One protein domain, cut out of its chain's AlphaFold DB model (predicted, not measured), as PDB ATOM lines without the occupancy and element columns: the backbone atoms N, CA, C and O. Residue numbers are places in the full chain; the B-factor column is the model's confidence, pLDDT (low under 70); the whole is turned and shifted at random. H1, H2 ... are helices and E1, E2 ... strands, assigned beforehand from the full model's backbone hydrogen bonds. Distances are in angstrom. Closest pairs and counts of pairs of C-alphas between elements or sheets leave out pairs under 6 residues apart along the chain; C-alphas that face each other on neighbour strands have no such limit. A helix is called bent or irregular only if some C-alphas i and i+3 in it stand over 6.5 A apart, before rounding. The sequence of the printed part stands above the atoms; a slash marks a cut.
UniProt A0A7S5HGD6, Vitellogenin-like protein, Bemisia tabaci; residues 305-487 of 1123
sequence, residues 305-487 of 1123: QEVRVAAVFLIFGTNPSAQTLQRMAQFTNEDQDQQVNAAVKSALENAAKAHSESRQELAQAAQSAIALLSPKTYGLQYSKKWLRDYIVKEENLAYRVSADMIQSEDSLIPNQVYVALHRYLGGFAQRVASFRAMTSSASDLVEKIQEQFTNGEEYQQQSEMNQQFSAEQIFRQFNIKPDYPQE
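This is residues 305 to 487 of the 1123 residues of the protein "Vitellogenin-like protein" of Bemisia tabaci (UniProt A0A7S5HGD6). A long, twisted sheet of four antiparallel strands, E1 to E4, has a cluster of four helices near one end: H1 over one face, H3 beside the edge strand E1, and H2 and H4 packed on H3. From the end of E4 the part that follows leads away from this body into an arm of three small helices, of which residues 447 to 454, 456 to 462 and 464 to 481 stick out. The printed part has 183 residues, with seven named helices and four named strands in the order H1 H2 H3 H4 E1 E2 E3 E4 H5 H6 H7; the sheet's order is E1 E2 E3 E4. The class is mixed, helices and strands, and the whole is loose and elongated, with a radius of gyration of the C-alphas of 20.8 A and spans of 64 by 40 by 26 A.

E1 (residues 384 to 392), E2 (397 to 406), E3 (416 to 425) and E4 (428 to 439) form a meander, each strand the antiparallel neighbour of the one before and each such pair a hairpin. E1 and E2 stand at 174 degrees, with N 386 and O 403 within hydrogen-bond range at 2.8 A; E2 and E3 stand at 171 degrees, with N 400 and O 422 at 2.8 A; E3 and E4 stand at 174 degrees, with N 419 and O 435 at 2.8 A. H1 (305 to 315) is on one face of the sheet, which gives two layers, a sheet and a helix over it, at a height over the sheet of 8.7 A. It is only just over E1 and E2, with 3 C-alphas on each, and runs along the strands, at 12 degrees to E1 on the local plane. H3 (338 to 352) is at the sheet's level, only just, at 3.6 A; the closest C-alphas of H3 and E1 are those of Ala 343 and Lys 384, 4.7 A apart. H3 is the hub, touching three helices. It touches H1 at a shallow tilt of 15 degrees, the same way, closest at the C-alphas of Val 309 and Val 340, 5.3 A. With residues 344 to 348 alone it touches H2 (322 to 331), a helical hairpin at a shallow tilt of 31 degrees, opposite ways, closest at the C-alphas of Met 328 and Val 344, 7.1 A. With residues 348 to 352 alone it touches H4 (357 to 367) at a steep tilt of 53 degrees, opposite ways, closest at the C-alphas of Ala 352 and Ala 363, 4.2 A. H4 also touches H2, at a steep tilt of 43 degrees, and only grazes the sheet with residues 357 to 359. Helix packing is part aligned, part crossed. H5 (442 to 450), H6 (457 to 467) and H7 (471 to 477) are not on the sheet and touch no helix; H6 and H7 are close but not clearly touching, about perpendicular at 81 degrees, with the C-alphas of Gln 467 and Gln 473 closest at 7.2 A. Every O i to N i+4 pair is within hydrogen-bond range in H1, H2, H3, H5 and H7, against 5 of 7 in H4 and 3 of 7 in H6, where 2 of 8 O i to N i+3 pairs are.

E1 measures 26.7 A from first to last C-alpha, E2 30.6 A, E3 30.0 A and E4 33.5 A. H3 measures 20.9 A, H6 15.8 A, H1 15.3 A and H4 15.2 A. H4 is irregular: C-alphas 358 and 361 are 7.9 A apart. H1 begins at C-alpha 305, (182.937, 138.047, 141.603), E4 ends at C-alpha 439, (186.798, 132.829, 154.547), and H7 ends at C-alpha 477, (197.111, 155.953, 154.233).

The two C-alphas farthest apart, those of Glu 394 and Glu 457, are 64.4 A apart. The printed part has no cut. The one long link is that from H4 to E1, 16 residues. The mean pLDDT of the printed part is 79.5; residues 356 to 358, 391 to 395, 410 to 412, 426 to 427 and 455 to 486 are under 70.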
ATOM      1  N   GLN A 305     181.927 138.829 142.311       94.19
ATOM      2  CA  GLN A 305     182.937 138.047 141.603       94.19
ATOM      3  C   GLN A 305     183.121 136.625 142.159       94.19
ATOM      4  O   GLN A 305     183.238 135.672 141.389       94.19
ATOM      5  N   GLU A 306     183.077 136.430 143.479       94.44
ATOM      6  CA  GLU A 306     183.313 135.126 144.105       94.44
ATOM      7  C   GLU A 306     182.172 134.156 143.818       94.44
ATOM      8  O   GLU A 306     182.398 132.979 143.522       94.44
ATOM      9  N   VAL A 307     180.941 134.672 143.831       96.69
ATOM     10  CA  VAL A 307     179.722 133.927 143.508       96.69
ATOM     11  C   VAL A 307     179.762 133.481 142.040       96.69
ATOM     12  O   VAL A 307     179.479 132.317 141.727       96.69
ATOM     13  N   ARG A 308     180.194 134.368 141.130       97.62
ATOM     14  CA  ARG A 308     180.378 134.064 139.698       97.62
ATOM     15  C   ARG A 308     181.492 133.038 139.469       97.62
ATOM     16  O   ARG A 308     181.288 132.070 138.733       97.62
ATOM     17  N   VAL A 309     182.646 133.191 140.125       97.88
ATOM     18  CA  VAL A 309     183.773 132.239 140.057       97.88
ATOM     19  C   VAL A 309     183.357 130.858 140.575       97.88
ATOM     20  O   VAL A 309     183.626 129.844 139.923       97.88
ATOM     21  N   ALA A 310     182.639 130.794 141.701       97.44
ATOM     22  CA  ALA A 310     182.088 129.548 142.226       97.44
ATOM     23  C   ALA A 310     181.174 128.857 141.201       97.44
ATOM     24  O   ALA A 310     181.278 127.641 140.996       97.44
ATOM     25  N   ALA A 311     180.329 129.623 140.504       98.06
ATOM     26  CA  ALA A 311     179.477 129.093 139.449       98.06
ATOM     27  C   ALA A 311     180.292 128.514 138.280       98.06
ATOM     28  O   ALA A 311     180.043 127.377 137.866       98.06
ATOM     29  N   VAL A 312     181.322 129.231 137.809       97.56
ATOM     30  CA  VAL A 312     182.258 128.748 136.776       97.56
ATOM     31  C   VAL A 312     182.876 127.413 137.186       97.56
ATOM     32  O   VAL A 312     182.824 126.442 136.426       97.56
ATOM     33  N   PHE A 313     183.414 127.313 138.403       95.88
ATOM     34  CA  PHE A 313     184.069 126.090 138.868       95.88
ATOM     35  C   PHE A 313     183.139 124.875 138.879       95.88
ATOM     36  O   PHE A 313     183.589 123.765 138.564       95.88
ATOM     37  N   LEU A 314     181.859 125.076 139.199       96.25
ATOM     38  CA  LEU A 314     180.855 124.017 139.174       96.25
ATOM     39  C   LEU A 314     180.371 123.674 137.760       96.25
ATOM     40  O   LEU A 314     180.160 122.489 137.494       96.25
ATOM     41  N   ILE A 315     180.270 124.638 136.834       96.62
ATOM     42  CA  ILE A 315     179.894 124.385 135.429       96.62
ATOM     43  C   ILE A 315     180.823 123.338 134.805       96.62
ATOM     44  O   ILE A 315     180.339 122.360 134.234       96.62
ATOM     45  N   PHE A 316     182.140 123.453 134.998       92.44
ATOM     46  CA  PHE A 316     183.122 122.475 134.498       92.44
ATOM     47  C   PHE A 316     183.004 121.081 135.142       92.44
ATOM     48  O   PHE A 316     183.543 120.097 134.628       92.44
ATOM     49  N   GLY A 317     182.296 120.966 136.267       87.62
ATOM     50  CA  GLY A 317     181.926 119.691 136.878       87.62
ATOM     51  C   GLY A 317     180.753 118.985 136.189       87.62
ATOM     52  O   GLY A 317     180.577 117.790 136.406       87.62
ATOM     53  N   THR A 318     179.984 119.692 135.352       92.88
ATOM     54  CA  THR A 318     178.745 119.184 134.736       92.88
ATOM     55  C   THR A 318     178.935 118.530 133.365       92.88
ATOM     56  O   THR A 318     177.938 118.114 132.790       92.88
ATOM     57  N   ASN A 319     180.158 118.444 132.825       91.00
ATOM     58  CA  ASN A 319     180.432 118.054 131.425       91.00
ATOM     59  C   ASN A 319     179.713 118.965 130.392       91.00
ATOM     60  O   ASN A 319     178.807 118.509 129.690       91.00
ATOM     61  N   PRO A 320     180.009 120.284 130.368       94.25
ATOM     62  CA  PRO A 320     179.369 121.249 129.469       94.25
ATOM     63  C   PRO A 320     179.614 120.949 127.984       94.25
ATOM     64  O   PRO A 320     180.655 120.421 127.608       94.25
ATOM     65  N   SER A 321     178.652 121.337 127.141       94.94
ATOM     66  CA  SER A 321     178.751 121.189 125.683       94.94
ATOM     67  C   SER A 321     179.791 122.137 125.071       94.94
ATOM     68  O   SER A 321     180.093 123.184 125.651       94.94
ATOM     69  N   ALA A 322     180.259 121.824 123.857       95.88
ATOM     70  CA  ALA A 322     181.137 122.704 123.084       95.88
ATOM     71  C   ALA A 322     180.543 124.115 122.921       95.88
ATOM     72  O   ALA A 322     181.231 125.093 123.185       95.88
ATOM     73  N   GLN A 323     179.246 124.229 122.614       95.94
ATOM     74  CA  GLN A 323     178.554 125.519 122.479       95.94
ATOM     75  C   GLN A 323     178.607 126.346 123.771       95.94
ATOM     76  O   GLN A 323     178.871 127.547 123.744       95.94
ATOM     77  N   THR A 324     178.383 125.700 124.922       95.88
ATOM     78  CA  THR A 324     178.481 126.362 126.230       95.88
ATOM     79  C   THR A 324     179.899 126.876 126.468       95.88
ATOM     80  O   THR A 324     180.069 128.031 126.846       95.88
ATOM     81  N   LEU A 325     180.915 126.045 126.216       97.31
ATOM     82  CA  LEU A 325     182.316 126.414 126.426       97.31
ATOM     83  C   LEU A 325     182.789 127.502 125.458       97.31
ATOM     84  O   LEU A 325     183.483 128.417 125.886       97.31
ATOM     85  N   GLN A 326     182.380 127.448 124.191       97.38
ATOM     86  CA  GLN A 326     182.671 128.483 123.196       97.38
ATOM     87  C   GLN A 326     182.063 129.828 123.598       97.38
ATOM     88  O   GLN A 326     182.753 130.842 123.541       97.38
ATOM     89  N   ARG A 327     180.818 129.837 124.094       96.75
ATOM     90  CA  ARG A 327     180.173 131.056 124.604       96.75
ATOM     91  C   ARG A 327     180.896 131.625 125.825       96.75
ATOM     92  O   ARG A 327     181.115 132.828 125.885       96.75
ATOM     93  N   MET A 328     181.289 130.776 126.780       97.81
ATOM     94  CA  MET A 328     182.087 131.213 127.935       97.81
ATOM     95  C   MET A 328     183.440 131.778 127.498       97.81
ATOM     96  O   MET A 328     183.864 132.807 128.010       97.81
ATOM     97  N   ALA A 329     184.104 131.128 126.537       97.50
ATOM     98  CA  ALA A 329     185.387 131.574 126.012       97.50
ATOM     99  C   ALA A 329     185.280 132.946 125.334       97.50
ATOM    100  O   ALA A 329     186.041 133.845 125.683       97.50
ATOM    101  N   GLN A 330     184.296 133.137 124.450       96.56
ATOM    102  CA  GLN A 330     184.038 134.426 123.798       96.56
ATOM    103  C   GLN A 330     183.748 135.529 124.817       96.56
ATOM    104  O   GLN A 330     184.354 136.596 124.734       96.56
ATOM    105  N   PHE A 331     182.910 135.237 125.818       96.81
ATOM    106  CA  PHE A 331     182.539 136.197 126.858       96.81
ATOM    107  C   PHE A 331     183.744 136.696 127.668       96.81
ATOM    108  O   PHE A 331     183.706 137.815 128.165       96.81
ATOM    109  N   THR A 332     184.861 135.952 127.721       96.69
ATOM    110  CA  THR A 332     186.092 136.450 128.368       96.69
ATOM    111  C   THR A 332     186.715 137.680 127.698       96.69
ATOM    112  O   THR A 332     187.586 138.322 128.286       96.69
ATOM    113  N   ASN A 333     186.304 138.009 126.470       94.94
ATOM    114  CA  ASN A 333     186.704 139.239 125.785       94.94
ATOM    115  C   ASN A 333     185.793 140.432 126.120       94.94
ATOM    116  O   ASN A 333     186.202 141.571 125.906       94.94
ATOM    117  N   GLU A 334     184.587 140.177 126.631       94.56
ATOM    118  CA  GLU A 334     183.552 141.184 126.904       94.56
ATOM    119  C   GLU A 334     183.436 141.500 128.403       94.56
ATOM    120  O   GLU A 334     183.250 142.657 128.789       94.56
ATOM    121  N   ASP A 335     183.561 140.478 129.252       94.94
ATOM    122  CA  ASP A 335     183.433 140.592 130.702       94.94
ATOM    123  C   ASP A 335     184.567 141.438 131.294       94.94
ATOM    124  O   ASP A 335     185.756 141.228 131.022       94.94
ATOM    125  N   GLN A 336     184.192 142.405 132.127       93.44
ATOM    126  CA  GLN A 336     185.135 143.334 132.747       93.44
ATOM    127  C   GLN A 336     185.843 142.705 133.953       93.44
ATOM    128  O   GLN A 336     186.965 143.097 134.289       93.44
ATOM    129  N   ASP A 337     185.245 141.677 134.555       94.31
ATOM    130  CA  ASP A 337     185.779 141.005 135.733       94.31
ATOM    131  C   ASP A 337     186.953 140.072 135.380       94.31
ATOM    132  O   ASP A 337     186.809 139.002 134.779       94.31
ATOM    133  N   GLN A 338     188.162 140.479 135.770       93.00
ATOM    134  CA  GLN A 338     189.377 139.719 135.482       93.00
ATOM    135  C   GLN A 338     189.498 138.440 136.332       93.00
ATOM    136  O   GLN A 338     190.119 137.480 135.870       93.00
ATOM    137  N   GLN A 339     188.902 138.390 137.531       93.31
ATOM    138  CA  GLN A 339     188.898 137.189 138.374       93.31
ATOM    139  C   GLN A 339     188.049 136.090 137.733       93.31
ATOM    140  O   GLN A 339     188.496 134.945 137.598       93.31
ATOM    141  N   VAL A 340     186.858 136.449 137.249       96.81
ATOM    142  CA  VAL A 340     185.960 135.532 136.534       96.81
ATOM    143  C   VAL A 340     186.589 135.065 135.219       96.81
ATOM    144  O   VAL A 340     186.613 133.862 134.935       96.81
ATOM    145  N   ASN A 341     187.186 135.973 134.447       97.12
ATOM    146  CA  ASN A 341     187.859 135.624 133.193       97.12
ATOM    147  C   ASN A 341     189.038 134.665 133.393       97.12
ATOM    148  O   ASN A 341     189.196 133.707 132.627       97.12
ATOM    149  N   ALA A 342     189.847 134.873 134.435       95.50
ATOM    150  CA  ALA A 342     190.938 133.973 134.791       95.50
ATOM    151  C   ALA A 342     190.436 132.579 135.197       95.50
ATOM    152  O   ALA A 342     191.024 131.563 134.797       95.50
ATOM    153  N   ALA A 343     189.321 132.518 135.931       96.44
ATOM    154  CA  ALA A 343     188.681 131.268 136.317       96.44
ATOM    155  C   ALA A 343     188.198 130.484 135.086       96.44
ATOM    156  O   ALA A 343     188.486 129.291 134.973       96.44
ATOM    157  N   VAL A 344     187.534 131.148 134.129       97.50
ATOM    158  CA  VAL A 344     187.082 130.529 132.870       97.50
ATOM    159  C   VAL A 344     188.270 130.054 132.039       97.50
ATOM    160  O   VAL A 344     188.308 128.888 131.638       97.50
ATOM    161  N   LYS A 345     189.260 130.928 131.816       96.50
ATOM    162  CA  LYS A 345     190.444 130.622 131.007       96.50
ATOM    163  C   LYS A 345     191.210 129.426 131.565       96.50
ATOM    164  O   LYS A 345     191.434 128.456 130.845       96.50
ATOM    165  N   SER A 346     191.539 129.450 132.857       94.81
ATOM    166  CA  SER A 346     192.261 128.347 133.498       94.81
ATOM    167  C   SER A 346     191.461 127.042 133.492       94.81
ATOM    168  O   SER A 346     192.023 125.990 133.187       94.81
ATOM    169  N   ALA A 347     190.153 127.085 133.761       94.06
ATOM    170  CA  ALA A 347     189.313 125.894 133.729       94.06
ATOM    171  C   ALA A 347     189.261 125.256 132.331       94.06
ATOM    172  O   ALA A 347     189.360 124.034 132.219       94.06
ATOM    173  N   LEU A 348     189.151 126.071 131.278       95.12
ATOM    174  CA  LEU A 348     189.076 125.623 129.887       95.12
ATOM    175  C   LEU A 348     190.414 125.059 129.397       95.12
ATOM    176  O   LEU A 348     190.453 123.947 128.873       95.12
ATOM    177  N   GLU A 349     191.517 125.768 129.646       93.62
ATOM    178  CA  GLU A 349     192.866 125.307 129.295       93.62
ATOM    179  C   GLU A 349     193.228 123.988 129.994       93.62
ATOM    180  O   GLU A 349     193.816 123.103 129.372       93.62
ATOM    181  N   ASN A 350     192.866 123.825 131.272       90.38
ATOM    182  CA  ASN A 350     193.089 122.567 131.991       90.38
ATOM    183  C   ASN A 350     192.153 121.455 131.496       90.38
ATOM    184  O   ASN A 350     192.589 120.318 131.332       90.38
ATOM    185  N   ALA A 351     190.883 121.764 131.219       90.69
ATOM    186  CA  ALA A 351     189.935 120.793 130.682       90.69
ATOM    187  C   ALA A 351     190.381 120.242 129.317       90.69
ATOM    188  O   ALA A 351     190.296 119.037 129.097       90.69
ATOM    189  N   ALA A 352     190.921 121.090 128.440       90.88
ATOM    190  CA  ALA A 352     191.414 120.697 127.119       90.88
ATOM    191  C   ALA A 352     192.636 119.759 127.151       90.88
ATOM    192  O   ALA A 352     192.904 119.067 126.165       90.88
ATOM    193  N   LYS A 353     193.372 119.743 128.271       87.12
ATOM    194  CA  LYS A 353     194.549 118.892 128.510       87.12
ATOM    195  C   LYS A 353     194.213 117.566 129.200       87.12
ATOM    196  O   LYS A 353     195.118 116.767 129.409       87.12
ATOM    197  N   ALA A 354     192.958 117.333 129.586       77.81
ATOM    198  CA  ALA A 354     192.574 116.108 130.282       77.81
ATOM    199  C   ALA A 354     192.790 114.866 129.399       77.81
ATOM    200  O   ALA A 354     192.488 114.877 128.204       77.81
ATOM    201  N   HIS A 355     193.303 113.791 130.000       71.62
ATOM    202  CA  HIS A 355     193.665 112.559 129.296       71.62
ATOM    203  C   HIS A 355     192.787 111.360 129.667       71.62
ATOM    204  O   HIS A 355     192.874 110.330 128.999       71.62
ATOM    205  N   SER A 356     191.962 111.447 130.718       67.38
ATOM    206  CA  SER A 356     191.128 110.312 131.122       67.38
ATOM    207  C   SER A 356     189.978 110.043 130.155       67.38
ATOM    208  O   SER A 356     189.270 110.964 129.748       67.38
ATOM    209  N   GLU A 357     189.719 108.761 129.876       67.50
ATOM    210  CA  GLU A 357     188.580 108.318 129.053       67.50
ATOM    211  C   GLU A 357     187.254 108.904 129.563       67.50
ATOM    212  O   GLU A 357     186.433 109.388 128.791       67.50
ATOM    213  N   SER A 358     187.087 108.987 130.889       66.50
ATOM    214  CA  SER A 358     185.887 109.548 131.529       66.50
ATOM    215  C   SER A 358     185.628 111.039 131.256       66.50
ATOM    216  O   SER A 358     184.567 111.544 131.620       66.50
ATOM    217  N   ARG A 359     186.597 111.767 130.681       76.56
ATOM    218  CA  ARG A 359     186.514 113.207 130.381       76.56
ATOM    219  C   ARG A 359     186.868 113.551 128.939       76.56
ATOM    220  O   ARG A 359     187.031 114.730 128.632       76.56
ATOM    221  N   GLN A 360     186.941 112.561 128.058       83.88
ATOM    222  CA  GLN A 360     187.295 112.789 126.662       83.88
ATOM    223  C   GLN A 360     186.337 113.774 125.973       83.88
ATOM    224  O   GLN A 360     186.794 114.671 125.269       83.88
ATOM    225  N   GLU A 361     185.032 113.684 126.249       89.38
ATOM    226  CA  GLU A 361     184.029 114.629 125.730       89.38
ATOM    227  C   GLU A 361     184.296 116.071 126.183       89.38
ATOM    228  O   GLU A 361     184.322 116.988 125.363       89.38
ATOM    229  N   LEU A 362     184.549 116.275 127.482       90.50
ATOM    230  CA  LEU A 362     184.885 117.589 128.032       90.50
ATOM    231  C   LEU A 362     186.166 118.143 127.401       90.50
ATOM    232  O   LEU A 362     186.230 119.330 127.094       90.50
ATOM    233  N   ALA A 363     187.181 117.294 127.225       91.69
ATOM    234  CA  ALA A 363     188.454 117.693 126.640       91.69
ATOM    235  C   ALA A 363     188.281 118.142 125.186       91.69
ATOM    236  O   ALA A 363     188.746 119.221 124.827       91.69
ATOM    237  N   GLN A 364     187.547 117.377 124.373       93.19
ATOM    238  CA  GLN A 364     187.241 117.731 122.982       93.19
ATOM    239  C   GLN A 364     186.409 119.018 122.888       93.19
ATOM    240  O   GLN A 364     186.728 119.918 122.109       93.19
ATOM    241  N   ALA A 365     185.377 119.149 123.727       94.75
ATOM    242  CA  ALA A 365     184.564 120.357 123.798       94.75
ATOM    243  C   ALA A 365     185.408 121.583 124.188       94.75
ATOM    244  O   ALA A 365     185.287 122.637 123.565       94.75
ATOM    245  N   ALA A 366     186.307 121.445 125.166       94.81
ATOM    246  CA  ALA A 366     187.215 122.511 125.578       94.81
ATOM    247  C   ALA A 366     188.230 122.862 124.477       94.81
ATOM    248  O   ALA A 366     188.434 124.041 124.199       94.81
ATOM    249  N   GLN A 367     188.802 121.873 123.782       95.38
ATOM    250  CA  GLN A 367     189.717 122.097 122.654       95.38
ATOM    251  C   GLN A 367     189.087 122.956 121.553       95.38
ATOM    252  O   GLN A 367     189.748 123.847 121.023       95.38
ATOM    253  N   SER A 368     187.792 122.770 121.281       95.75
ATOM    254  CA  SER A 368     187.053 123.578 120.298       95.75
ATOM    255  C   SER A 368     186.840 125.048 120.696       95.75
ATOM    256  O   SER A 368     186.419 125.851 119.865       95.75
ATOM    257  N   ALA A 369     187.096 125.403 121.960       96.62
ATOM    258  CA  ALA A 369     186.826 126.724 122.521       96.62
ATOM    259  C   ALA A 369     188.096 127.516 122.883       96.62
ATOM    260  O   ALA A 369     188.008 128.731 123.045       96.62
ATOM    261  N   ILE A 370     189.277 126.876 122.970       94.06
ATOM    262  CA  ILE A 370     190.532 127.543 123.382       94.06
ATOM    263  C   ILE A 370     190.835 128.771 122.517       94.06
ATOM    264  O   ILE A 370     191.202 129.816 123.048       94.06
ATOM    265  N   ALA A 371     190.661 128.661 121.198       94.69
ATOM    266  CA  ALA A 371     190.986 129.736 120.259       94.69
ATOM    267  C   ALA A 371     190.116 131.000 120.428       94.69
ATOM    268  O   ALA A 371     190.463 132.045 119.892       94.69
ATOM    269  N   LEU A 372     188.999 130.907 121.160       96.56
ATOM    270  CA  LEU A 372     188.070 132.015 121.402       96.56
ATOM    271  C   LEU A 372     188.349 132.755 122.720       96.56
ATOM    272  O   LEU A 372     187.716 133.774 122.993       96.56
ATOM    273  N   LEU A 373     189.257 132.238 123.555       94.44
ATOM    274  CA  LEU A 373     189.614 132.844 124.836       94.44
ATOM    275  C   LEU A 373     190.316 134.190 124.656       94.44
ATOM    276  O   LEU A 373     191.055 134.406 123.696       94.44
ATOM    277  N   SER A 374     190.177 135.051 125.663       92.44
ATOM    278  CA  SER A 374     190.949 136.286 125.753       92.44
ATOM    279  C   SER A 374     192.458 136.025 125.652       92.44
ATOM    280  O   SER A 374     192.978 135.124 126.331       92.44
ATOM    281  N   PRO A 375     193.209 136.837 124.879       87.62
ATOM    282  CA  PRO A 375     194.663 136.717 124.784       87.62
ATOM    283  C   PRO A 375     195.373 137.114 126.089       87.62
ATOM    284  O   PRO A 375     196.548 136.793 126.264       87.62
ATOM    285  N   LYS A 376     194.672 137.761 127.036       86.12
ATOM    286  CA  LYS A 376     195.213 138.158 128.344       86.12
ATOM    287  C   LYS A 376     195.750 136.959 129.124       86.12
ATOM    288  O   LYS A 376     195.112 135.908 129.197       86.12
ATOM    289  N   THR A 377     196.915 137.110 129.736       81.62
ATOM    290  CA  THR A 377     197.512 136.103 130.619       81.62
ATOM    291  C   THR A 377     197.201 136.452 132.071       81.62
ATOM    292  O   THR A 377     197.271 137.615 132.450       81.62
ATOM    293  N   TYR A 378     196.866 135.452 132.889       84.12
ATOM    294  CA  TYR A 378     196.502 135.647 134.295       84.12
ATOM    295  C   TYR A 378     197.468 134.877 135.204       84.12
ATOM    296  O   TYR A 378     197.593 133.655 135.063       84.12
ATOM    297  N   GLY A 379     198.133 135.572 136.133       78.25
ATOM    298  CA  GLY A 379     199.000 134.980 137.167       78.25
ATOM    299  C   GLY A 379     198.228 134.381 138.354       78.25
ATOM    300  O   GLY A 379     197.008 134.237 138.287       78.25
ATOM    301  N   LEU A 380     198.926 133.993 139.430       78.25
ATOM    302  CA  LEU A 380     198.311 133.395 140.635       78.25
ATOM    303  C   LEU A 380     197.485 134.380 141.477       78.25
ATOM    304  O   LEU A 380     196.667 133.943 142.273       78.25
ATOM    305  N   GLN A 381     197.624 135.687 141.260       77.81
ATOM    306  CA  GLN A 381     196.746 136.714 141.835       77.81
ATOM    307  C   GLN A 381     195.333 136.730 141.237       77.81
ATOM    308  O   GLN A 381     194.566 137.661 141.493       77.81
ATOM    309  N   TYR A 382     194.994 135.744 140.410       89.19
ATOM    310  CA  TYR A 382     193.651 135.571 139.898       89.19
ATOM    311  C   TYR A 382     193.112 134.177 140.202       89.19
ATOM    312  O   TYR A 382     193.862 133.203 140.296       89.19
ATOM    313  N   SER A 383     191.791 134.088 140.298       94.81
ATOM    314  CA  SER A 383     191.051 132.863 140.549       94.81
ATOM    315  C   SER A 383     191.352 131.815 139.482       94.81
ATOM    316  O   SER A 383     191.379 132.101 138.282       94.81
ATOM    317  N   LYS A 384     191.596 130.577 139.918       94.00
ATOM    318  CA  LYS A 384     192.051 129.495 139.040       94.00
ATOM    319  C   LYS A 384     191.420 128.158 139.374       94.00
ATOM    320  O   LYS A 384     191.193 127.817 140.533       94.00
ATOM    321  N   LYS A 385     191.215 127.371 138.320       92.81
ATOM    322  CA  LYS A 385     190.840 125.964 138.403       92.81
ATOM    323  C   LYS A 385     191.910 125.100 137.758       92.81
ATOM    324  O   LYS A 385     192.229 125.276 136.585       92.81
ATOM    325  N   TRP A 386     192.389 124.116 138.504       88.25
ATOM    326  CA  TRP A 386     193.273 123.072 138.010       88.25
ATOM    327  C   TRP A 386     192.536 121.742 137.972       88.25
ATOM    328  O   TRP A 386     191.874 121.329 138.930       88.25
ATOM    329  N   LEU A 387     192.671 121.054 136.844       81.69
ATOM    330  CA  LEU A 387     192.104 119.735 136.615       81.69
ATOM    331  C   LEU A 387     193.207 118.862 136.042       81.69
ATOM    332  O   LEU A 387     193.637 119.076 134.913       81.69
ATOM    333  N   ARG A 388     193.657 117.885 136.826       76.69
ATOM    334  CA  ARG A 388     194.652 116.913 136.386       76.69
ATOM    335  C   ARG A 388     194.131 115.511 136.620       76.69
ATOM    336  O   ARG A 388     193.678 115.174 137.715       76.69
ATOM    337  N   ASP A 389     194.207 114.694 135.590       74.50
ATOM    338  CA  ASP A 389     193.958 113.269 135.655       74.50
ATOM    339  C   ASP A 389     195.185 112.499 135.173       74.50
ATOM    340  O   ASP A 389     196.041 113.015 134.454       74.50
ATOM    341  N   TYR A 390     195.297 111.268 135.646       71.44
ATOM    342  CA  TYR A 390     196.341 110.353 135.229       71.44
ATOM    343  C   TYR A 390     195.767 108.943 135.171       71.44
ATOM    344  O   TYR A 390     194.999 108.550 136.054       71.44
ATOM    345  N   ILE A 391     196.134 108.197 134.131       63.91
ATOM    346  CA  ILE A 391     195.748 106.799 133.947       63.91
ATOM    347  C   ILE A 391     197.011 105.946 133.984       63.91
ATOM    348  O   ILE A 391     197.925 106.152 133.184       63.91
ATOM    349  N   VAL A 392     197.014 104.933 134.843       65.75
ATOM    350  CA  VAL A 392     197.966 103.829 134.777       65.75
ATOM    351  C   VAL A 392     197.386 102.783 133.821       65.75
ATOM    352  O   VAL A 392     196.586 101.927 134.205       65.75
ATOM    353  N   LYS A 393     197.721 102.924 132.531       61.19
ATOM    354  CA  LYS A 393     197.050 102.226 131.416       61.19
ATOM    355  C   LYS A 393     197.100 100.697 131.510       61.19
ATOM    356  O   LYS A 393     196.171 100.047 131.053       61.19
ATOM    357  N   GLU A 394     198.155 100.134 132.098       64.62
ATOM    358  CA  GLU A 394     198.338  98.675 132.201       64.62
ATOM    359  C   GLU A 394     197.434  98.025 133.269       64.62
ATOM    360  O   GLU A 394     197.198  96.822 133.215       64.62
ATOM    361  N   GLU A 395     196.908  98.800 134.225       64.75
ATOM    362  CA  GLU A 395     196.321  98.269 135.469       64.75
ATOM    363  C   GLU A 395     194.864  98.722 135.696       64.75
ATOM    364  O   GLU A 395     194.268  98.415 136.728       64.75
ATOM    365  N   ASN A 396     194.266  99.461 134.749       72.06
ATOM    366  CA  ASN A 396     192.937 100.083 134.889       72.06
ATOM    367  C   ASN A 396     192.790 100.926 136.175       72.06
ATOM    368  O   ASN A 396     191.709 101.019 136.775       72.06
ATOM    369  N   LEU A 397     193.891 101.550 136.596       77.50
ATOM    370  CA  LEU A 397     193.939 102.482 137.713       77.50
ATOM    371  C   LEU A 397     193.982 103.901 137.163       77.50
ATOM    372  O   LEU A 397     194.684 104.194 136.198       77.50
ATOM    373  N   ALA A 398     193.253 104.809 137.793       79.31
ATOM    374  CA  ALA A 398     193.360 106.222 137.467       79.31
ATOM    375  C   ALA A 398     193.189 107.059 138.723       79.31
ATOM    376  O   ALA A 398     192.470 106.679 139.647       79.31
ATOM    377  N   TYR A 399     193.814 108.224 138.764       82.81
ATOM    378  CA  TYR A 399     193.531 109.201 139.804       82.81
ATOM    379  C   TYR A 399     193.209 110.553 139.179       82.81
ATOM    380  O   TYR A 399     193.564 110.852 138.038       82.81
ATOM    381  N   ARG A 400     192.493 111.380 139.938       82.19
ATOM    382  CA  ARG A 400     192.191 112.758 139.563       82.19
ATOM    383  C   ARG A 400     192.435 113.687 140.735       82.19
ATOM    384  O   ARG A 400     191.879 113.487 141.816       82.19
ATOM    385  N   VAL A 401     193.184 114.745 140.461       84.94
ATOM    386  CA  VAL A 401     193.404 115.881 141.349       84.94
ATOM    387  C   VAL A 401     192.641 117.067 140.774       84.94
ATOM    388  O   VAL A 401     192.817 117.440 139.616       84.94
ATOM    389  N   SER A 402     191.763 117.649 141.581       86.50
ATOM    390  CA  SER A 402     191.104 118.915 141.262       86.50
ATOM    391  C   SER A 402     191.461 119.935 142.325       86.50
ATOM    392  O   SER A 402     191.320 119.618 143.510       86.50
ATOM    393  N   ALA A 403     191.874 121.128 141.906       91.56
ATOM    394  CA  ALA A 403     192.114 122.245 142.803       91.56
ATOM    395  C   ALA A 403     191.385 123.498 142.311       91.56
ATOM    396  O   ALA A 403     191.434 123.811 141.122       91.56
ATOM    397  N   ASP A 404     190.728 124.198 143.227       93.38
ATOM    398  CA  ASP A 404     189.966 125.413 142.954       93.38
ATOM    399  C   ASP A 404     190.447 126.511 143.906       93.38
ATOM    400  O   ASP A 404     190.522 126.288 145.118       93.38
ATOM    401  N   MET A 405     190.742 127.688 143.366       94.56
ATOM    402  CA  MET A 405     191.185 128.853 144.124       94.56
ATOM    403  C   MET A 405     190.327 130.059 143.763       94.56
ATOM    404  O   MET A 405     190.301 130.456 142.597       94.56
ATOM    405  N   ILE A 406     189.631 130.615 144.756       94.75
ATOM    406  CA  ILE A 406     188.922 131.896 144.636       94.75
ATOM    407  C   ILE A 406     189.816 132.935 145.298       94.75
ATOM    408  O   ILE A 406     190.087 132.838 146.495       94.75
ATOM    409  N   GLN A 407     190.344 133.852 144.498       89.12
ATOM    410  CA  GLN A 407     191.330 134.823 144.951       89.12
ATOM    411  C   GLN A 407     190.666 136.036 145.604       89.12
ATOM    412  O   GLN A 407     189.597 136.447 145.163       89.12
ATOM    413  N   SER A 408     191.326 136.616 146.613       78.12
ATOM    414  CA  SER A 408     190.884 137.879 147.209       78.12
ATOM    415  C   SER A 408     191.206 139.090 146.322       78.12
ATOM    416  O   SER A 408     192.171 139.070 145.551       78.12
ATOM    417  N   GLU A 409     190.439 140.174 146.447       72.94
ATOM    418  CA  GLU A 409     190.763 141.455 145.798       72.94
ATOM    419  C   GLU A 409     191.898 142.202 146.515       72.94
ATOM    420  O   GLU A 409     192.697 142.893 145.875       72.94
ATOM    421  N   ASP A 410     192.003 142.016 147.829       67.56
ATOM    422  CA  ASP A 410     192.830 142.812 148.740       67.56
ATOM    423  C   ASP A 410     194.067 142.070 149.286       67.56
ATOM    424  O   ASP A 410     194.928 142.666 149.935       67.56
ATOM    425  N   SER A 411     194.207 140.776 148.985       67.00
ATOM    426  CA  SER A 411     195.261 139.917 149.529       67.00
ATOM    427  C   SER A 411     195.861 138.982 148.479       67.00
ATOM    428  O   SER A 411     195.208 138.562 147.523       67.00
ATOM    429  N   LEU A 412     197.132 138.612 148.678       67.75
ATOM    430  CA  LEU A 412     197.745 137.490 147.958       67.75
ATOM    431  C   LEU A 412     197.221 136.139 148.446       67.75
ATOM    432  O   LEU A 412     197.305 135.155 147.712       67.75
ATOM    433  N   ILE A 413     196.686 136.084 149.665       77.06
ATOM    434  CA  ILE A 413     196.064 134.881 150.201       77.06
ATOM    435  C   ILE A 413     194.651 134.788 149.607       77.06
ATOM    436  O   ILE A 413     193.893 135.752 149.705       77.06
ATOM    437  N   PRO A 414     194.288 133.668 148.966       86.88
ATOM    438  CA  PRO A 414     192.950 133.491 148.415       86.88
ATOM    439  C   PRO A 414     191.886 133.374 149.513       86.88
ATOM    440  O   PRO A 414     192.115 132.717 150.531       86.88
ATOM    441  N   ASN A 415     190.684 133.892 149.243       91.00
ATOM    442  CA  ASN A 415     189.507 133.698 150.096       91.00
ATOM    443  C   ASN A 415     189.035 132.239 150.103       91.00
ATOM    444  O   ASN A 415     188.401 131.805 151.060       91.00
ATOM    445  N   GLN A 416     189.385 131.441 149.082       94.56
ATOM    446  CA  GLN A 416     189.157 129.995 149.077       94.56
ATOM    447  C   GLN A 416     190.327 129.202 148.495       94.56
ATOM    448  O   GLN A 416     190.769 129.461 147.376       94.56
ATOM    449  N   VAL A 417     190.683 128.100 149.161       95.00
ATOM    450  CA  VAL A 417     191.430 126.981 148.569       95.00
ATOM    451  C   VAL A 417     190.629 125.695 148.714       95.00
ATOM    452  O   VAL A 417     190.193 125.333 149.804       95.00
ATOM    453  N   TYR A 418     190.464 124.960 147.620       93.75
ATOM    454  CA  TYR A 418     189.899 123.616 147.618       93.75
ATOM    455  C   TYR A 418     190.812 122.666 146.860       93.75
ATOM    456  O   TYR A 418     191.193 122.950 145.733       93.75
ATOM    457  N   VAL A 419     191.111 121.512 147.448       91.25
ATOM    458  CA  VAL A 419     191.825 120.411 146.800       91.25
ATOM    459  C   VAL A 419     191.057 119.123 147.056       91.25
ATOM    460  O   VAL A 419     190.653 118.829 148.183       91.25
ATOM    461  N   ALA A 420     190.842 118.325 146.015       87.94
ATOM    462  CA  ALA A 420     190.203 117.023 146.142       87.94
ATOM    463  C   ALA A 420     190.877 115.955 145.295       87.94
ATOM    464  O   ALA A 420     191.192 116.153 144.121       87.94
ATOM    465  N   LEU A 421     191.019 114.787 145.915       84.62
ATOM    466  CA  LEU A 421     191.716 113.626 145.398       84.62
ATOM    467  C   LEU A 421     190.697 112.508 145.169       84.62
ATOM    468  O   LEU A 421     189.974 112.095 146.083       84.62
ATOM    469  N   HIS A 422     190.615 112.044 143.926       83.38
ATOM    470  CA  HIS A 422     189.767 110.928 143.527       83.38
ATOM    471  C   HIS A 422     190.635 109.777 143.028       83.38
ATOM    472  O   HIS A 422     191.524 109.988 142.208       83.38
ATOM    473  N   ARG A 423     190.332 108.574 143.501       82.06
ATOM    474  CA  ARG A 423     190.957 107.309 143.123       82.06
ATOM    475  C   ARG A 423     189.944 106.481 142.334       82.06
ATOM    476  O   ARG A 423     188.787 106.391 142.743       82.06
ATOM    477  N   TYR A 424     190.371 105.895 141.225       79.00
ATOM    478  CA  TYR A 424     189.578 105.005 140.383       79.00
ATOM    479  C   TYR A 424     190.248 103.631 140.348       79.00
ATOM    480  O   TYR A 424     191.418 103.525 139.988       79.00
ATOM    481  N   LEU A 425     189.501 102.599 140.742       76.12
ATOM    482  CA  LEU A 425     189.950 101.207 140.819       76.12
ATOM    483  C   LEU A 425     189.013 100.345 139.966       76.12
ATOM    484  O   LEU A 425     187.903 100.055 140.410       76.12
ATOM    485  N   GLY A 426     189.395  99.991 138.732       69.31
ATOM    486  CA  GLY A 426     188.589  99.094 137.887       69.31
ATOM    487  C   GLY A 426     187.128  99.542 137.701       69.31
ATOM    488  O   GLY A 426     186.212  98.729 137.755       69.31
ATOM    489  N   GLY A 427     186.892 100.854 137.570       66.69
ATOM    490  CA  GLY A 427     185.552 101.451 137.463       66.69
ATOM    491  C   GLY A 427     184.920 101.916 138.787       66.69
ATOM    492  O   GLY A 427     183.936 102.660 138.761       66.69
ATOM    493  N   PHE A 428     185.493 101.572 139.945       71.44
ATOM    494  CA  PHE A 428     185.074 102.097 141.249       71.44
ATOM    495  C   PHE A 428     185.725 103.458 141.528       71.44
ATOM    496  O   PHE A 428     186.938 103.549 141.705       71.44
ATOM    497  N   ALA A 429     184.921 104.521 141.577       75.56
ATOM    498  CA  ALA A 429     185.381 105.886 141.829       75.56
ATOM    499  C   ALA A 429     185.181 106.285 143.298       75.56
ATOM    500  O   ALA A 429     184.049 106.392 143.773       75.56
ATOM    501  N   GLN A 430     186.268 106.599 144.000       76.75
ATOM    502  CA  GLN A 430     186.250 107.018 145.400       76.75
ATOM    503  C   GLN A 430     186.917 108.383 145.565       76.75
ATOM    504  O   GLN A 430     188.007 108.623 145.055       76.75
ATOM    505  N   ARG A 431     186.291 109.289 146.323       78.44
ATOM    506  CA  ARG A 431     186.982 110.481 146.833       78.44
ATOM    507  C   ARG A 431     187.726 110.078 148.104       78.44
ATOM    508  O   ARG A 431     187.074 109.825 149.111       78.44
ATOM    509  N   VAL A 432     189.050 109.983 148.027       77.88
ATOM    510  CA  VAL A 432     189.900 109.454 149.113       77.88
ATOM    511  C   VAL A 432     190.337 110.539 150.089       77.88
ATOM    512  O   VAL A 432     190.430 110.300 151.285       77.88
ATOM    513  N   ALA A 433     190.535 111.759 149.595       84.56
ATOM    514  CA  ALA A 433     190.852 112.904 150.427       84.56
ATOM    515  C   ALA A 433     190.314 114.183 149.793       84.56
ATOM    516  O   ALA A 433     190.171 114.306 148.574       84.56
ATOM    517  N   SER A 434     189.980 115.144 150.637       88.62
ATOM    518  CA  SER A 434     189.638 116.494 150.213       88.62
ATOM    519  C   SER A 434     189.850 117.465 151.356       88.62
ATOM    520  O   SER A 434     189.594 117.107 152.505       88.62
ATOM    521  N   PHE A 435     190.286 118.666 151.005       93.81
ATOM    522  CA  PHE A 435     190.525 119.790 151.891       93.81
ATOM    523  C   PHE A 435     189.906 121.041 151.265       93.81
ATOM    524  O   PHE A 435     190.087 121.285 150.072       93.81
ATOM    525  N   ARG A 436     189.164 121.817 152.048       94.25
ATOM    526  CA  ARG A 436     188.670 123.145 151.694       94.25
ATOM    527  C   ARG A 436     188.918 124.071 152.867       94.25
ATOM    528  O   ARG A 436     188.500 123.734 153.967       94.25
ATOM    529  N   ALA A 437     189.495 125.227 152.607       96.31
ATOM    530  CA  ALA A 437     189.465 126.364 153.510       96.31
ATOM    531  C   ALA A 437     188.832 127.530 152.755       96.31
ATOM    532  O   ALA A 437     189.132 127.727 151.575       96.31
ATOM    533  N   MET A 438     187.923 128.243 153.406       95.38
ATOM    534  CA  MET A 438     187.289 129.427 152.843       95.38
ATOM    535  C   MET A 438     187.012 130.439 153.948       95.38
ATOM    536  O   MET A 438     186.690 130.032 155.064       95.38
ATOM    537  N   THR A 439     187.111 131.724 153.637       94.19
ATOM    538  CA  THR A 439     186.798 132.829 154.547       94.19
ATOM    539  C   THR A 439     186.124 133.977 153.798       94.19
ATOM    540  O   THR A 439     186.239 134.032 152.575       94.19
ATOM    541  N   SER A 440     185.389 134.840 154.507       92.06
ATOM    542  CA  SER A 440     184.788 136.051 153.932       92.06
ATOM    543  C   SER A 440     185.847 137.031 153.431       92.06
ATOM    544  O   SER A 440     185.662 137.627 152.376       92.06
ATOM    545  N   SER A 441     186.970 137.138 154.143       88.12
ATOM    546  CA  SER A 441     188.090 138.002 153.780       88.12
ATOM    547  C   SER A 441     189.393 137.463 154.371       88.12
ATOM    548  O   SER A 441     189.552 137.336 155.587       88.12
ATOM    549  N   ALA A 442     190.339 137.084 153.508       84.88
ATOM    550  CA  ALA A 442     191.613 136.523 153.944       84.88
ATOM    551  C   ALA A 442     192.515 137.553 154.642       84.88
ATOM    552  O   ALA A 442     193.325 137.169 155.485       84.88
ATOM    553  N   SER A 443     192.405 138.833 154.283       79.25
ATOM    554  CA  SER A 443     193.098 139.945 154.941       79.25
ATOM    555  C   SER A 443     192.548 140.153 156.357       79.25
ATOM    556  O   SER A 443     193.315 140.049 157.316       79.25
ATOM    557  N   ASP A 444     191.228 140.314 156.490       84.31
ATOM    558  CA  ASP A 444     190.556 140.559 157.769       84.31
ATOM    559  C   ASP A 444     190.715 139.367 158.712       84.31
ATOM    560  O   ASP A 444     190.933 139.548 159.902       84.31
ATOM    561  N   LEU A 445     190.690 138.130 158.201       85.94
ATOM    562  CA  LEU A 445     190.965 136.942 159.011       85.94
ATOM    563  C   LEU A 445     192.384 136.964 159.600       85.94
ATOM    564  O   LEU A 445     192.577 136.612 160.765       85.94
ATOM    565  N   VAL A 446     193.387 137.339 158.800       81.81
ATOM    566  CA  VAL A 446     194.777 137.418 159.270       81.81
ATOM    567  C   VAL A 446     194.928 138.531 160.300       81.81
ATOM    568  O   VAL A 446     195.533 138.282 161.342       81.81
ATOM    569  N   GLU A 447     194.352 139.708 160.049       79.06
ATOM    570  CA  GLU A 447     194.337 140.821 161.003       79.06
ATOM    571  C   GLU A 447     193.634 140.415 162.300       79.06
ATOM    572  O   GLU A 447     194.235 140.491 163.368       79.06
ATOM    573  N   LYS A 448     192.429 139.843 162.211       83.50
ATOM    574  CA  LYS A 448     191.649 139.390 163.364       83.50
ATOM    575  C   LYS A 448     192.413 138.393 164.221       83.50
ATOM    576  O   LYS A 448     192.347 138.478 165.442       83.50
ATOM    577  N   ILE A 449     193.124 137.445 163.602       83.56
ATOM    578  CA  ILE A 449     193.977 136.488 164.316       83.56
ATOM    579  C   ILE A 449     195.161 137.210 164.960       83.56
ATOM    580  O   ILE A 449     195.429 136.954 166.127       83.56
ATOM    581  N   GLN A 450     195.859 138.092 164.240       79.19
ATOM    582  CA  GLN A 450     197.012 138.838 164.763       79.19
ATOM    583  C   GLN A 450     196.637 139.718 165.956       79.19
ATOM    584  O   GLN A 450     197.355 139.718 166.953       79.19
ATOM    585  N   GLU A 451     195.482 140.378 165.895       81.06
ATOM    586  CA  GLU A 451     194.914 141.173 166.981       81.06
ATOM    587  C   GLU A 451     194.659 140.366 168.253       81.06
ATOM    588  O   GLU A 451     194.516 140.973 169.302       81.06
ATOM    589  N   GLN A 452     194.616 139.026 168.205       82.50
ATOM    590  CA  GLN A 452     194.457 138.194 169.404       82.50
ATOM    591  C   GLN A 452     195.764 137.996 170.182       82.50
ATOM    592  O   GLN A 452     195.731 137.428 171.276       82.50
ATOM    593  N   PHE A 453     196.909 138.424 169.647       82.62
ATOM    594  CA  PHE A 453     198.228 138.190 170.232       82.62
ATOM    595  C   PHE A 453     198.931 139.503 170.576       82.62
ATOM    596  O   PHE A 453     198.831 140.494 169.860       82.62
ATOM    597  N   THR A 454     199.702 139.498 171.663       74.88
ATOM    598  CA  THR A 454     200.619 140.595 172.003       74.88
ATOM    599  C   THR A 454     202.014 140.055 172.286       74.88
ATOM    600  O   THR A 454     202.177 139.032 172.961       74.88
ATOM    601  N   ASN A 455     203.023 140.774 171.796       64.44
ATOM    602  CA  ASN A 455     204.419 140.559 172.167       64.44
ATOM    603  C   ASN A 455     204.725 141.294 173.489       64.44
ATOM    604  O   ASN A 455     203.933 142.130 173.929       64.44
ATOM    605  N   GLY A 456     205.854 140.982 174.134       54.62
ATOM    606  CA  GLY A 456     206.382 141.797 175.239       54.62
ATOM    607  C   GLY A 456     206.806 143.202 174.777       54.62
ATOM    608  O   GLY A 456     207.015 143.419 173.582       54.62
ATOM    609  N   GLU A 457     206.948 144.143 175.720       47.00
ATOM    610  CA  GLU A 457     207.215 145.578 175.468       47.00
ATOM    611  C   GLU A 457     208.451 145.841 174.572       47.00
ATOM    612  O   GLU A 457     208.459 146.795 173.797       47.00
ATOM    613  N   GLU A 458     209.468 144.970 174.588       40.41
ATOM    614  CA  GLU A 458     210.693 145.120 173.775       40.41
ATOM    615  C   GLU A 458     210.487 144.872 172.267       40.41
ATOM    616  O   GLU A 458     211.126 145.520 171.438       40.41
ATOM    617  N   TYR A 459     209.562 143.986 171.878       39.78
ATOM    618  CA  TYR A 459     209.283 143.703 170.459       39.78
ATOM    619  C   TYR A 459     208.436 144.801 169.799       39.78
ATOM    620  O   TYR A 459     208.487 144.969 168.577       39.78
ATOM    621  N   GLN A 460     207.666 145.562 170.587       37.16
ATOM    622  CA  GLN A 460     206.838 146.660 170.081       37.16
ATOM    623  C   GLN A 460     207.706 147.774 169.481       37.16
ATOM    624  O   GLN A 460     207.468 148.156 168.335       37.16
ATOM    625  N   GLN A 461     208.796 148.174 170.150       37.94
ATOM    626  CA  GLN A 461     209.703 149.227 169.662       37.94
ATOM    627  C   GLN A 461     210.420 148.864 168.348       37.94
ATOM    628  O   GLN A 461     210.618 149.724 167.490       37.94
ATOM    629  N   GLN A 462     210.779 147.589 168.141       36.53
ATOM    630  CA  GLN A 462     211.381 147.125 166.879       36.53
ATOM    631  C   GLN A 462     210.351 146.972 165.748       36.53
ATOM    632  O   GLN A 462     210.673 147.216 164.582       36.53
ATOM    633  N   SER A 463     209.112 146.588 166.075       38.53
ATOM    634  CA  SER A 463     208.033 146.455 165.090       38.53
ATOM    635  C   SER A 463     207.504 147.810 164.606       38.53
ATOM    636  O   SER A 463     207.274 147.971 163.409       38.53
ATOM    637  N   GLU A 464     207.410 148.811 165.487       39.41
ATOM    638  CA  GLU A 464     206.928 150.158 165.154       39.41
ATOM    639  C   GLU A 464     207.840 150.864 164.140       39.41
ATOM    640  O   GLU A 464     207.356 151.545 163.234       39.41
ATOM    641  N   MET A 465     209.152 150.623 164.212       34.97
ATOM    642  CA  MET A 465     210.129 151.216 163.293       34.97
ATOM    643  C   MET A 465     210.107 150.581 161.885       34.97
ATOM    644  O   MET A 465     210.429 151.250 160.906       34.97
ATOM    645  N   ASN A 466     209.697 149.309 161.765       40.81
ATOM    646  CA  ASN A 466     209.579 148.590 160.484       40.81
ATOM    647  C   ASN A 466     208.178 148.676 159.858       40.81
ATOM    648  O   ASN A 466     208.022 148.455 158.656       40.81
ATOM    649  N   GLN A 467     207.144 148.987 160.643       41.97
ATOM    650  CA  GLN A 467     205.767 149.034 160.150       41.97
ATOM    651  C   GLN A 467     205.429 150.324 159.397       41.97
ATOM    652  O   GLN A 467     204.596 150.254 158.490       41.97
ATOM    653  N   GLN A 468     206.129 151.433 159.688       39.50
ATOM    654  CA  GLN A 468     205.864 152.780 159.152       39.50
ATOM    655  C   GLN A 468     205.860 152.867 157.609       39.50
ATOM    656  O   GLN A 468     205.240 153.763 157.042       39.50
ATOM    657  N   PHE A 469     206.513 151.916 156.926       41.16
ATOM    658  CA  PHE A 469     206.581 151.817 155.459       41.16
ATOM    659  C   PHE A 469     206.091 150.469 154.910       41.16
ATOM    660  O   PHE A 469     206.388 150.112 153.768       41.16
ATOM    661  N   SER A 470     205.348 149.694 155.702       43.62
ATOM    662  CA  SER A 470     204.716 148.479 155.190       43.62
ATOM    663  C   SER A 470     203.706 148.840 154.099       43.62
ATOM    664  O   SER A 470     202.992 149.842 154.198       43.62
ATOM    665  N   ALA A 471     203.613 148.008 153.058       43.09
ATOM    666  CA  ALA A 471     202.615 148.216 152.013       43.09
ATOM    667  C   ALA A 471     201.197 148.340 152.599       43.09
ATOM    668  O   ALA A 471     200.430 149.161 152.118       43.09
ATOM    669  N   GLU A 472     200.872 147.603 153.671       42.38
ATOM    670  CA  GLU A 472     199.602 147.717 154.405       42.38
ATOM    671  C   GLU A 472     199.349 149.133 154.952       42.38
ATOM    672  O   GLU A 472     198.280 149.690 154.715       42.38
ATOM    673  N   GLN A 473     200.311 149.739 155.661       46.44
ATOM    674  CA  GLN A 473     200.141 151.085 156.226       46.44
ATOM    675  C   GLN A 473     200.074 152.162 155.139       46.44
ATOM    676  O   GLN A 473     199.296 153.108 155.261       46.44
ATOM    677  N   ILE A 474     200.812 151.975 154.043       50.75
ATOM    678  CA  ILE A 474     200.749 152.837 152.860       50.75
ATOM    679  C   ILE A 474     199.370 152.715 152.180       50.75
ATOM    680  O   ILE A 474     198.739 153.728 151.892       50.75
ATOM    681  N   PHE A 475     198.839 151.499 151.993       47.72
ATOM    682  CA  PHE A 475     197.483 151.276 151.466       47.72
ATOM    683  C   PHE A 475     196.389 151.842 152.391       47.72
ATOM    684  O   PHE A 475     195.422 152.422 151.895       47.72
ATOM    685  N   ARG A 476     196.559 151.760 153.719       47.62
ATOM    686  CA  ARG A 476     195.665 152.399 154.706       47.62
ATOM    687  C   ARG A 476     195.742 153.929 154.657       47.62
ATOM    688  O   ARG A 476     194.710 154.585 154.762       47.62
ATOM    689  N   GLN A 477     196.926 154.507 154.436       48.56
ATOM    690  CA  GLN A 477     197.111 155.953 154.233       48.56
ATOM    691  C   GLN A 477     196.427 156.473 152.963       48.56
ATOM    692  O   GLN A 477     195.966 157.614 152.951       48.56
ATOM    693  N   PHE A 478     196.281 155.637 151.929       57.75
ATOM    694  CA  PHE A 478     195.468 155.959 150.750       57.75
ATOM    695  C   PHE A 478     193.951 155.938 151.016       57.75
ATOM    696  O   PHE A 478     193.174 156.206 150.104       57.75
ATOM    697  N   ASN A 479     193.528 155.686 152.262       37.62
ATOM    698  CA  ASN A 479     192.147 155.802 152.733       37.62
ATOM    699  C   ASN A 479     191.151 154.970 151.902       37.62
ATOM    700  O   ASN A 479     189.982 155.338 151.768       37.62
ATOM    701  N   ILE A 480     191.617 153.847 151.340       47.53
ATOM    702  CA  ILE A 480     190.769 152.845 150.693       47.53
ATOM    703  C   ILE A 480     190.047 152.116 151.822       47.53
ATOM    704  O   ILE A 480     190.560 151.167 152.410       47.53
ATOM    705  N   LYS A 481     188.885 152.645 152.195       34.97
ATOM    706  CA  LYS A 481     188.018 152.015 153.181       34.97
ATOM    707  C   LYS A 481     187.270 150.879 152.485       34.97
ATOM    708  O   LYS A 481     186.640 151.153 151.463       34.97
ATOM    709  N   PRO A 482     187.311 149.640 152.996       40.53
ATOM    710  CA  PRO A 482     186.327 148.653 152.591       40.53
ATOM    711  C   PRO A 482     184.933 149.205 152.909       40.53
ATOM    712  O   PRO A 482     184.706 149.782 153.979       40.53
ATOM    713  N   ASP A 483     184.015 149.069 151.953       40.12
ATOM    714  CA  ASP A 483     182.606 149.364 152.171       40.12
ATOM    715  C   ASP A 483     182.069 148.360 153.206       40.12
ATOM    716  O   ASP A 483     181.758 147.214 152.887       40.12
ATOM    717  N   TYR A 484     181.972 148.844 154.449       41.75
ATOM    718  CA  TYR A 484     181.469 148.192 155.665       41.75
ATOM    719  C   TYR A 484     182.366 147.087 156.265       41.75
ATOM    720  O   TYR A 484     182.847 146.220 155.538       41.75
ATOM    721  N   PRO A 485     182.572 147.065 157.604       50.47
ATOM    722  CA  PRO A 485     183.230 145.939 158.260       50.47
ATOM    723  C   PRO A 485     182.366 144.688 158.072       50.47
ATOM    724  O   PRO A 485     181.243 144.617 158.577       50.47
ATOM    725  N   GLN A 486     182.866 143.733 157.291       63.72
ATOM    726  CA  GLN A 486     182.232 142.432 157.121       63.72
ATOM    727  C   GLN A 486     182.584 141.557 158.324       63.72
ATOM    728  O   GLN A 486     183.742 141.496 158.731       63.72
ATOM    729  N   GLU A 487     181.590 140.872 158.884       82.25
ATOM    730  CA  GLU A 487     181.831 139.841 159.894       82.25
ATOM    731  C   GLU A 487     182.815 138.796 159.331       82.25
ATOM    732  O   GLU A 487     182.684 138.341 158.185       82.25
TER     733      GLU A 487